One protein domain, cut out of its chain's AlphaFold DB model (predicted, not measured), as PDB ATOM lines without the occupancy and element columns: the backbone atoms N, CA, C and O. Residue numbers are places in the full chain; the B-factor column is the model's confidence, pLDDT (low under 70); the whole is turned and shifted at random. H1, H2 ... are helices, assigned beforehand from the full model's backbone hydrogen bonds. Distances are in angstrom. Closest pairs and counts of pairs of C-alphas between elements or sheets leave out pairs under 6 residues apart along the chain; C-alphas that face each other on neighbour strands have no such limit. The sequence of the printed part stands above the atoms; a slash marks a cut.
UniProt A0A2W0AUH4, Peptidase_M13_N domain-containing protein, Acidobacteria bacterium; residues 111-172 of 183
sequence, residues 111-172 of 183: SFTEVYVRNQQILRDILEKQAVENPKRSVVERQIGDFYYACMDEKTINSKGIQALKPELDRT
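What this domain is: This is residues 111 to 172 of the 183 residues of the protein "Peptidase_M13_N domain-containing protein" of Acidobacteria bacterium (UniProt A0A2W0AUH4). Picture a wide, open V: the long helix H1 makes one arm, and H2, H3 and H4, strung one after another, make the other. The arms meet where the last residues of H1, 127 to 131, pack on H2, and the loop of residues 132 to 138 folds back beside this corner; residues 111 to 123 of H1 stick out at one end, and residues 153 to 172, with H3 and H4, at the other. The printed part has 62 residues with four named helices, in the order H1, H2, H3, H4, and no named strand; its class is all helix. It is only just loose, close to extended, with a radius of gyration of the C-alphas of 15.9 A, and its outline is flat, spanning 44 by 38 by 20 A.

Where its parts are: Find C-alpha 111 at (-17.583, 25.220, -35.185); from there H1, the longest helix, runs through residues 111 to 131, 30.1 A from first to last C-alpha, and ends at C-alpha 131 at (8.229, 40.290, -38.345). Next look for H2, residues 139 to 152, which begins at C-alpha 139 at (8.182, 49.228, -29.330) and is 20.0 A long. H3 follows as residues 154 to 160, 9.8 A from first to last C-alpha. H4, residues 166 to 172, measures 9.7 A and ends at C-alpha 172 at (20.575, 19.197, -14.554).

How they stand to each other: Begin at the end of H1, which touches H2 with residues 127 to 131 alone. Their closest C-alphas, those of Ala 131 and Gly 145, are 3.9 A apart. The lines of H1 and H2 stand at 73 degrees, only just about perpendicular, and their centres are 15.6 A apart. Move on past Asp 153, and you find that H2 and H3 meet only through their link. H3 and H4 are apart, as are H1 and H3, H1 and H4, and H2 and H4. Along the backbone of H1, H2, H3 and H4, every O i to N i+4 pair is within hydrogen-bond range.

The domain as a whole: Look from Ser 111 to Asp 170 for the two C-alphas farthest apart, 45.8 A; the first and last printed C-alphas, those of Ser 111 and Thr 172, are 43.8 A apart. The printed part has no cut. The links from H2 to H3 and from H3 to H4 are tight, and the link from H1 to H2, with 7 residues, is short. The mean pLDDT of the printed part is 96.5, and no printed residue is under 70.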
ATOM      1  N   SER A 111     -17.414  23.788 -34.908       90.38
ATOM      2  CA  SER A 111     -17.583  25.220 -35.185       90.38
ATOM      3  C   SER A 111     -16.640  26.108 -34.360       90.38
ATOM      4  O   SER A 111     -16.149  27.121 -34.856       90.38
ATOM      5  N   PHE A 112     -16.333  25.728 -33.115       92.31
ATOM      6  CA  PHE A 112     -15.359  26.449 -32.292       92.31
ATOM      7  C   PHE A 112     -13.926  26.295 -32.811       92.31
ATOM      8  O   PHE A 112     -13.182  27.277 -32.814       92.31
ATOM      9  N   THR A 113     -13.548  25.108 -33.296       95.44
ATOM     10  CA  THR A 113     -12.236  24.879 -33.917       95.44
ATOM     11  C   THR A 113     -12.098  25.679 -35.208       95.44
ATOM     12  O   THR A 113     -11.064  26.307 -35.419       95.44
ATOM     13  N   GLU A 114     -13.150  25.751 -36.031       93.19
ATOM     14  CA  GLU A 114     -13.165  26.576 -37.246       93.19
ATOM     15  C   GLU A 114     -12.878  28.052 -36.920       93.19
ATOM     16  O   GLU A 114     -12.005  28.682 -37.525       93.19
ATOM     17  N   VAL A 115     -13.564  28.604 -35.913       94.25
ATOM     18  CA  VAL A 115     -13.340  29.984 -35.457       94.25
ATOM     19  C   VAL A 115     -11.934  30.160 -34.886       94.25
ATOM     20  O   VAL A 115     -11.275  31.158 -35.182       94.25
ATOM     21  N   TYR A 116     -11.454  29.202 -34.093       96.31
ATOM     22  CA  TYR A 116     -10.103  29.230 -33.539       96.31
ATOM     23  C   TYR A 116      -9.045  29.269 -34.646       96.31
ATOM     24  O   TYR A 116      -8.216  30.177 -34.649       96.31
ATOM     25  N   VAL A 117      -9.106  28.356 -35.619       96.31
ATOM     26  CA  VAL A 117      -8.154  28.289 -36.739       96.31
ATOM     27  C   VAL A 117      -8.209  29.559 -37.583       96.31
ATOM     28  O   VAL A 117      -7.168  30.125 -37.918       96.31
ATOM     29  N   ARG A 118      -9.407  30.089 -37.856       96.25
ATOM     30  CA  ARG A 118      -9.550  31.375 -38.550       96.25
ATOM     31  C   ARG A 118      -8.878  32.518 -37.788       96.25
ATOM     32  O   ARG A 118      -8.217  33.355 -38.402       96.25
ATOM     33  N   ASN A 119      -9.028  32.563 -36.466       98.06
ATOM     34  CA  ASN A 119      -8.361  33.565 -35.640       98.06
ATOM     35  C   ASN A 119      -6.840  33.382 -35.655       98.06
ATOM     36  O   ASN A 119      -6.130  34.378 -35.767       98.06
ATOM     37  N   GLN A 120      -6.338  32.143 -35.601       97.69
ATOM     38  CA  GLN A 120      -4.902  31.868 -35.730       97.69
ATOM     39  C   GLN A 120      -4.353  32.373 -37.064       97.69
ATOM     40  O   GLN A 120      -3.300  33.002 -37.073       97.69
ATOM     41  N   GLN A 121      -5.081  32.196 -38.171       97.62
ATOM     42  CA  GLN A 121      -4.656  32.726 -39.468       97.62
ATOM     43  C   GLN A 121      -4.584  34.259 -39.466       97.62
ATOM     44  O   GLN A 121      -3.597  34.830 -39.915       97.62
ATOM     45  N   ILE A 122      -5.591  34.938 -38.910       98.38
ATOM     46  CA  ILE A 122      -5.585  36.407 -38.813       98.38
ATOM     47  C   ILE A 122      -4.417  36.892 -37.944       98.38
ATOM     48  O   ILE A 122      -3.732  37.851 -38.301       98.38
ATOM     49  N   LEU A 123      -4.181  36.243 -36.801       98.00
ATOM     50  CA  LEU A 123      -3.063  36.571 -35.916       98.00
ATOM     51  C   LEU A 123      -1.723  36.336 -36.610       98.00
ATOM     52  O   LEU A 123      -0.848  37.196 -36.538       98.00
ATOM     53  N   ARG A 124      -1.586  35.221 -37.329       98.00
ATOM     54  CA  ARG A 124      -0.414  34.911 -38.141       98.00
ATOM     55  C   ARG A 124      -0.148  36.007 -39.169       98.00
ATOM     56  O   ARG A 124       0.960  36.527 -39.196       98.00
ATOM     57  N   ASP A 125      -1.155  36.432 -39.928       98.06
ATOM     58  CA  ASP A 125      -1.006  37.499 -40.926       98.06
ATOM     59  C   ASP A 125      -0.541  38.824 -40.292       98.06
ATOM     60  O   ASP A 125       0.216  39.589 -40.894       98.06
ATOM     61  N   ILE A 126      -1.011  39.131 -39.079       97.00
ATOM     62  CA  ILE A 126      -0.570  40.310 -38.323       97.00
ATOM     63  C   ILE A 126       0.896  40.147 -37.911       97.00
ATOM     64  O   ILE A 126       1.690  41.060 -38.130       97.00
ATOM     65  N   LEU A 127       1.262  39.004 -37.334       97.81
ATOM     66  CA  LEU A 127       2.612  38.748 -36.834       97.81
ATOM     67  C   LEU A 127       3.644  38.675 -37.964       97.81
ATOM     68  O   LEU A 127       4.707  39.274 -37.840       97.81
ATOM     69  N   GLU A 128       3.311  38.051 -39.095       97.38
ATOM     70  CA  GLU A 128       4.167  38.007 -40.287       97.38
ATOM     71  C   GLU A 128       4.450  39.410 -40.832       97.38
ATOM     72  O   GLU A 128       5.589  39.718 -41.183       97.38
ATOM     73  N   LYS A 129       3.456  40.309 -40.830       96.56
ATOM     74  CA  LYS A 129       3.672  41.716 -41.212       96.56
ATOM     75  C   LYS A 129       4.618  42.437 -40.257       96.56
ATOM     76  O   LYS A 129       5.426  43.241 -40.709       96.56
ATOM     77  N   GLN A 130       4.512  42.171 -38.956       97.12
ATOM     78  CA  GLN A 130       5.354  42.824 -37.949       97.12
ATOM     79  C   GLN A 130       6.756  42.215 -37.845       97.12
ATOM     80  O   GLN A 130       7.673  42.890 -37.380       97.12
ATOM     81  N   ALA A 131       6.939  40.970 -38.289       97.00
ATOM     82  CA  ALA A 131       8.229  40.290 -38.345       97.00
ATOM     83  C   ALA A 131       9.166  40.859 -39.422       97.00
ATOM     84  O   ALA A 131      10.379  40.690 -39.334       97.00
ATOM     85  N   VAL A 132       8.627  41.562 -40.424       95.62
ATOM     86  CA  VAL A 132       9.444  42.269 -41.414       95.62
ATOM     87  C   VAL A 132      10.113  43.475 -40.761       95.62
ATOM     88  O   VAL A 132       9.458  44.332 -40.162       95.62
ATOM     89  N   GLU A 133      11.435  43.567 -40.908       92.00
ATOM     90  CA  GLU A 133      12.195  44.664 -40.334       92.00
ATOM     91  C   GLU A 133      11.777  46.007 -40.945       92.00
ATOM     92  O   GLU A 133      11.829  46.234 -42.155       92.00
ATOM     93  N   ASN A 134      11.332  46.914 -40.078       93.88
ATOM     94  CA  ASN A 134      10.902  48.246 -40.461       93.88
ATOM     95  C   ASN A 134      11.229  49.236 -39.328       93.88
ATOM     96  O   ASN A 134      10.799  49.019 -38.188       93.88
ATOM     97  N   PRO A 135      11.948  50.341 -39.614       93.94
ATOM     98  CA  PRO A 135      12.342  51.322 -38.601       93.94
ATOM     99  C   PRO A 135      11.155  52.081 -37.988       93.94
ATOM    100  O   PRO A 135      11.299  52.702 -36.939       93.94
ATOM    101  N   LYS A 136       9.975  52.033 -38.619       96.12
ATOM    102  CA  LYS A 136       8.751  52.692 -38.141       96.12
ATOM    103  C   LYS A 136       7.954  51.855 -37.136       96.12
ATOM    104  O   LYS A 136       6.969  52.366 -36.613       96.12
ATOM    105  N   ARG A 137       8.354  50.603 -36.864       96.12
ATOM    106  CA  ARG A 137       7.696  49.755 -35.859       96.12
ATOM    107  C   ARG A 137       7.774  50.424 -34.486       96.12
ATOM    108  O   ARG A 137       8.858  50.801 -34.027       96.12
ATOM    109  N   SER A 138       6.633  50.532 -33.818       97.19
ATOM    110  CA  SER A 138       6.547  50.867 -32.398       97.19
ATOM    111  C   SER A 138       7.302  49.840 -31.544       97.19
ATOM    112  O   SER A 138       7.690  48.767 -32.010       97.19
ATOM    113  N   VAL A 139       7.513  50.153 -30.263       97.56
ATOM    114  CA  VAL A 139       8.182  49.228 -29.330       97.56
ATOM    115  C   VAL A 139       7.448  47.884 -29.260       97.56
ATOM    116  O   VAL A 139       8.093  46.843 -29.326       97.56
ATOM    117  N   VAL A 140       6.113  47.913 -29.189       97.69
ATOM    118  CA  VAL A 140       5.280  46.705 -29.108       97.69
ATOM    119  C   VAL A 140       5.357  45.901 -30.404       97.69
ATOM    120  O   VAL A 140       5.544  44.691 -30.353       97.69
ATOM    121  N   GLU A 141       5.277  46.560 -31.563       97.38
ATOM    122  CA  GLU A 141       5.380  45.893 -32.869       97.38
ATOM    123  C   GLU A 141       6.728  45.195 -33.064       97.38
ATOM    124  O   GLU A 141       6.761  44.071 -33.560       97.38
ATOM    125  N   ARG A 142       7.832  45.816 -32.622       97.38
ATOM    126  CA  ARG A 142       9.145  45.155 -32.627       97.38
ATOM    127  C   ARG A 142       9.154  43.930 -31.723       97.38
ATOM    128  O   ARG A 142       9.533  42.863 -32.173       97.38
ATOM    129  N   GLN A 143       8.685  44.054 -30.483       97.25
ATOM    130  CA  GLN A 143       8.679  42.931 -29.540       97.25
ATOM    131  C   GLN A 143       7.898  41.724 -30.071       97.25
ATOM    132  O   GLN A 143       8.415  40.611 -30.043       97.25
ATOM    133  N   ILE A 144       6.678  41.932 -30.578       97.56
ATOM    134  CA  ILE A 144       5.858  40.823 -31.090       97.56
ATOM    135  C   ILE A 144       6.401  40.271 -32.413       97.56
ATOM    136  O   ILE A 144       6.385  39.059 -32.618       97.56
ATOM    137  N   GLY A 145       6.898  41.143 -33.295       97.56
ATOM    138  CA  GLY A 145       7.428  40.761 -34.599       97.56
ATOM    139  C   GLY A 145       8.741  39.997 -34.488       97.56
ATOM    140  O   GLY A 145       8.881  38.935 -35.086       97.56
ATOM    141  N   ASP A 146       9.673  40.495 -33.677       97.44
ATOM    142  CA  ASP A 146      10.981  39.872 -33.472       97.44
ATOM    143  C   ASP A 146      10.834  38.542 -32.710       97.44
ATOM    144  O   ASP A 146      11.519  37.570 -33.030       97.44
ATOM    145  N   PHE A 147       9.899  38.452 -31.752       97.62
ATOM    146  CA  PHE A 147       9.587  37.193 -31.069       97.62
ATOM    147  C   PHE A 147       9.004  36.147 -32.028       97.62
ATOM    148  O   PHE A 147       9.439  34.996 -32.021       97.62
ATOM    149  N   TYR A 148       8.056  36.542 -32.887       98.12
ATOM    150  CA  TYR A 148       7.518  35.652 -33.916       98.12
ATOM    151  C   TYR A 148       8.609  35.219 -34.904       98.12
ATOM    152  O   TYR A 148       8.766  34.027 -35.157       98.12
ATOM    153  N   TYR A 149       9.422  36.155 -35.403       97.44
ATOM    154  CA  TYR A 149      10.533  35.859 -36.311       97.44
ATOM    155  C   TYR A 149      11.527  34.856 -35.711       97.44
ATOM    156  O   TYR A 149      11.906  33.896 -36.377       97.44
ATOM    157  N   ALA A 150      11.903  35.035 -34.440       95.81
ATOM    158  CA  ALA A 150      12.819  34.132 -33.749       95.81
ATOM    159  C   ALA A 150      12.298  32.686 -33.670       95.81
ATOM    160  O   ALA A 150      13.104  31.759 -33.655       95.81
ATOM    161  N   CYS A 151      10.976  32.496 -33.632       96.62
ATOM    162  CA  CYS A 151      10.339  31.179 -33.681       96.62
ATOM    163  C   CYS A 151      10.309  30.601 -35.108       96.62
ATOM    164  O   CYS A 151      10.504  29.404 -35.292       96.62
ATOM    165  N   MET A 152      10.085  31.448 -36.117       97.62
ATOM    166  CA  MET A 152       9.883  31.007 -37.502       97.62
ATOM    167  C   MET A 152      11.179  30.792 -38.300       97.62
ATOM    168  O   MET A 152      11.140  30.152 -39.351       97.62
ATOM    169  N   ASP A 153      12.328  31.310 -37.852       97.06
ATOM    170  CA  ASP A 153      13.621  31.111 -38.527       97.06
ATOM    171  C   ASP A 153      14.225  29.723 -38.240       97.06
ATOM    172  O   ASP A 153      15.228  29.559 -37.535       97.06
ATOM    173  N   GLU A 154      13.610  28.696 -38.832       97.56
ATOM    174  CA  GLU A 154      14.030  27.299 -38.694       97.56
ATOM    175  C   GLU A 154      15.480  27.068 -39.125       97.56
ATOM    176  O   GLU A 154      16.173  26.233 -38.546       97.56
ATOM    177  N   LYS A 155      15.985  27.809 -40.120       97.69
ATOM    178  CA  LYS A 155      17.373  27.667 -40.581       97.69
ATOM    179  C   LYS A 155      18.343  28.029 -39.461       97.69
ATOM    180  O   LYS A 155      19.271  27.266 -39.174       97.69
ATOM    181  N   THR A 156      18.126  29.175 -38.819       96.56
ATOM    182  CA  THR A 156      18.950  29.595 -37.686       96.56
ATOM    183  C   THR A 156      18.773  28.648 -36.501       96.56
ATOM    184  O   THR A 156      19.780  28.240 -35.922       96.56
ATOM    185  N   ILE A 157      17.541  28.235 -36.178       97.12
ATOM    186  CA  ILE A 157      17.265  27.268 -35.099       97.12
ATOM    187  C   ILE A 157      18.036  25.958 -35.331       97.12
ATOM    188  O   ILE A 157      18.802  25.530 -34.467       97.12
ATOM    189  N   ASN A 158      17.920  25.372 -36.522       97.44
ATOM    190  CA  ASN A 158      18.562  24.104 -36.866       97.44
ATOM    191  C   ASN A 158      20.093  24.208 -36.863       97.44
ATOM    192  O   ASN A 158      20.764  23.293 -36.391       97.44
ATOM    193  N   SER A 159      20.661  25.329 -37.325       97.69
ATOM    194  CA  SER A 159      22.118  25.540 -37.278       97.69
ATOM    195  C   SER A 159      22.672  25.676 -35.855       97.69
ATOM    196  O   SER A 159      23.800  25.259 -35.594       97.69
ATOM    197  N   LYS A 160      21.885  26.229 -34.921       96.75
ATOM    198  CA  LYS A 160      22.256  26.338 -33.501       96.75
ATOM    199  C   LYS A 160      22.086  25.014 -32.751       96.75
ATOM    200  O   LYS A 160      22.769  24.795 -31.749       96.75
ATOM    201  N   GLY A 161      21.196  24.133 -33.213       96.44
ATOM    202  CA  GLY A 161      20.914  22.850 -32.570       96.44
ATOM    203  C   GLY A 161      20.552  23.023 -31.091       96.44
ATOM    204  O   GLY A 161      19.788  23.911 -30.722       96.44
ATOM    205  N   ILE A 162      21.142  22.204 -30.215       96.75
ATOM    206  CA  ILE A 162      20.845  22.220 -28.770       96.75
ATOM    207  C   ILE A 162      21.684  23.217 -27.957       96.75
ATOM    208  O   ILE A 162      21.627  23.200 -26.728       96.75
ATOM    209  N   GLN A 163      22.487  24.076 -28.595       97.31
ATOM    210  CA  GLN A 163      23.435  24.940 -27.877       97.31
ATOM    211  C   GLN A 163      22.750  25.836 -26.836       97.31
ATOM    212  O   GLN A 163      23.267  25.985 -25.731       97.31
ATOM    213  N   ALA A 164      21.564  26.367 -27.151       95.00
ATOM    214  CA  ALA A 164      20.788  27.199 -26.230       95.00
ATOM    215  C   ALA A 164      20.269  26.429 -25.000       95.00
ATOM    216  O   ALA A 164      20.058  27.030 -23.953       95.00
ATOM    217  N   LEU A 165      20.092  25.107 -25.110       97.00
ATOM    218  CA  LEU A 165      19.643  24.246 -24.011       97.00
ATOM    219  C   LEU A 165      20.804  23.701 -23.174       97.00
ATOM    220  O   LEU A 165      20.590  23.279 -22.041       97.00
ATOM    221  N   LYS A 166      22.033  23.704 -23.711       97.81
ATOM    222  CA  LYS A 166      23.199  23.094 -23.061       97.81
ATOM    223  C   LYS A 166      23.413  23.571 -21.614       97.81
ATOM    224  O   LYS A 166      23.623  22.702 -20.777       97.81
ATOM    225  N   PRO A 167      23.301  24.870 -21.268       97.19
ATOM    226  CA  PRO A 167      23.473  25.306 -19.882       97.19
ATOM    227  C   PRO A 167      22.460  24.681 -18.911       97.19
ATOM    228  O   PRO A 167      22.830  24.301 -17.805       97.19
ATOM    229  N   GLU A 168      21.201  24.513 -19.328       96.44
ATOM    230  CA  GLU A 168      20.163  23.886 -18.498       96.44
ATOM    231  C   GLU A 168      20.353  22.369 -18.385       96.44
ATOM    232  O   GLU A 168      20.138  21.781 -17.321       96.44
ATOM    233  N   LEU A 169      20.808  21.731 -19.467       96.75
ATOM    234  CA  LEU A 169      21.166  20.312 -19.462       96.75
ATOM    235  C   LEU A 169      22.383  20.051 -18.568       96.75
ATOM    236  O   LEU A 169      22.350  19.125 -17.764       96.75
ATOM    237  N   ASP A 170      23.413  20.896 -18.647       96.94
ATOM    238  CA  ASP A 170      24.600  20.832 -17.790       96.94
ATOM    239  C   ASP A 170      24.219  21.065 -16.319       96.94
ATOM    240  O   ASP A 170      24.661  20.323 -15.441       96.94
ATOM    241  N   ARG A 171      23.347  22.049 -16.044       94.19
ATOM    242  CA  ARG A 171      22.813  22.314 -14.699       94.19
ATOM    243  C   ARG A 171      22.090  21.095 -14.135       94.19
ATOM    244  O   ARG A 171      22.284  20.769 -12.970       94.19
ATOM    245  N   THR A 172      21.291  20.416 -14.955       94.75
ATOM    246  CA  THR A 172      20.575  19.197 -14.554       94.75
ATOM    247  C   THR A 172      21.534  18.022 -14.351       94.75
ATOM    248  O   THR A 172      21.404  17.286 -13.378       94.75
TER     249      THR A 172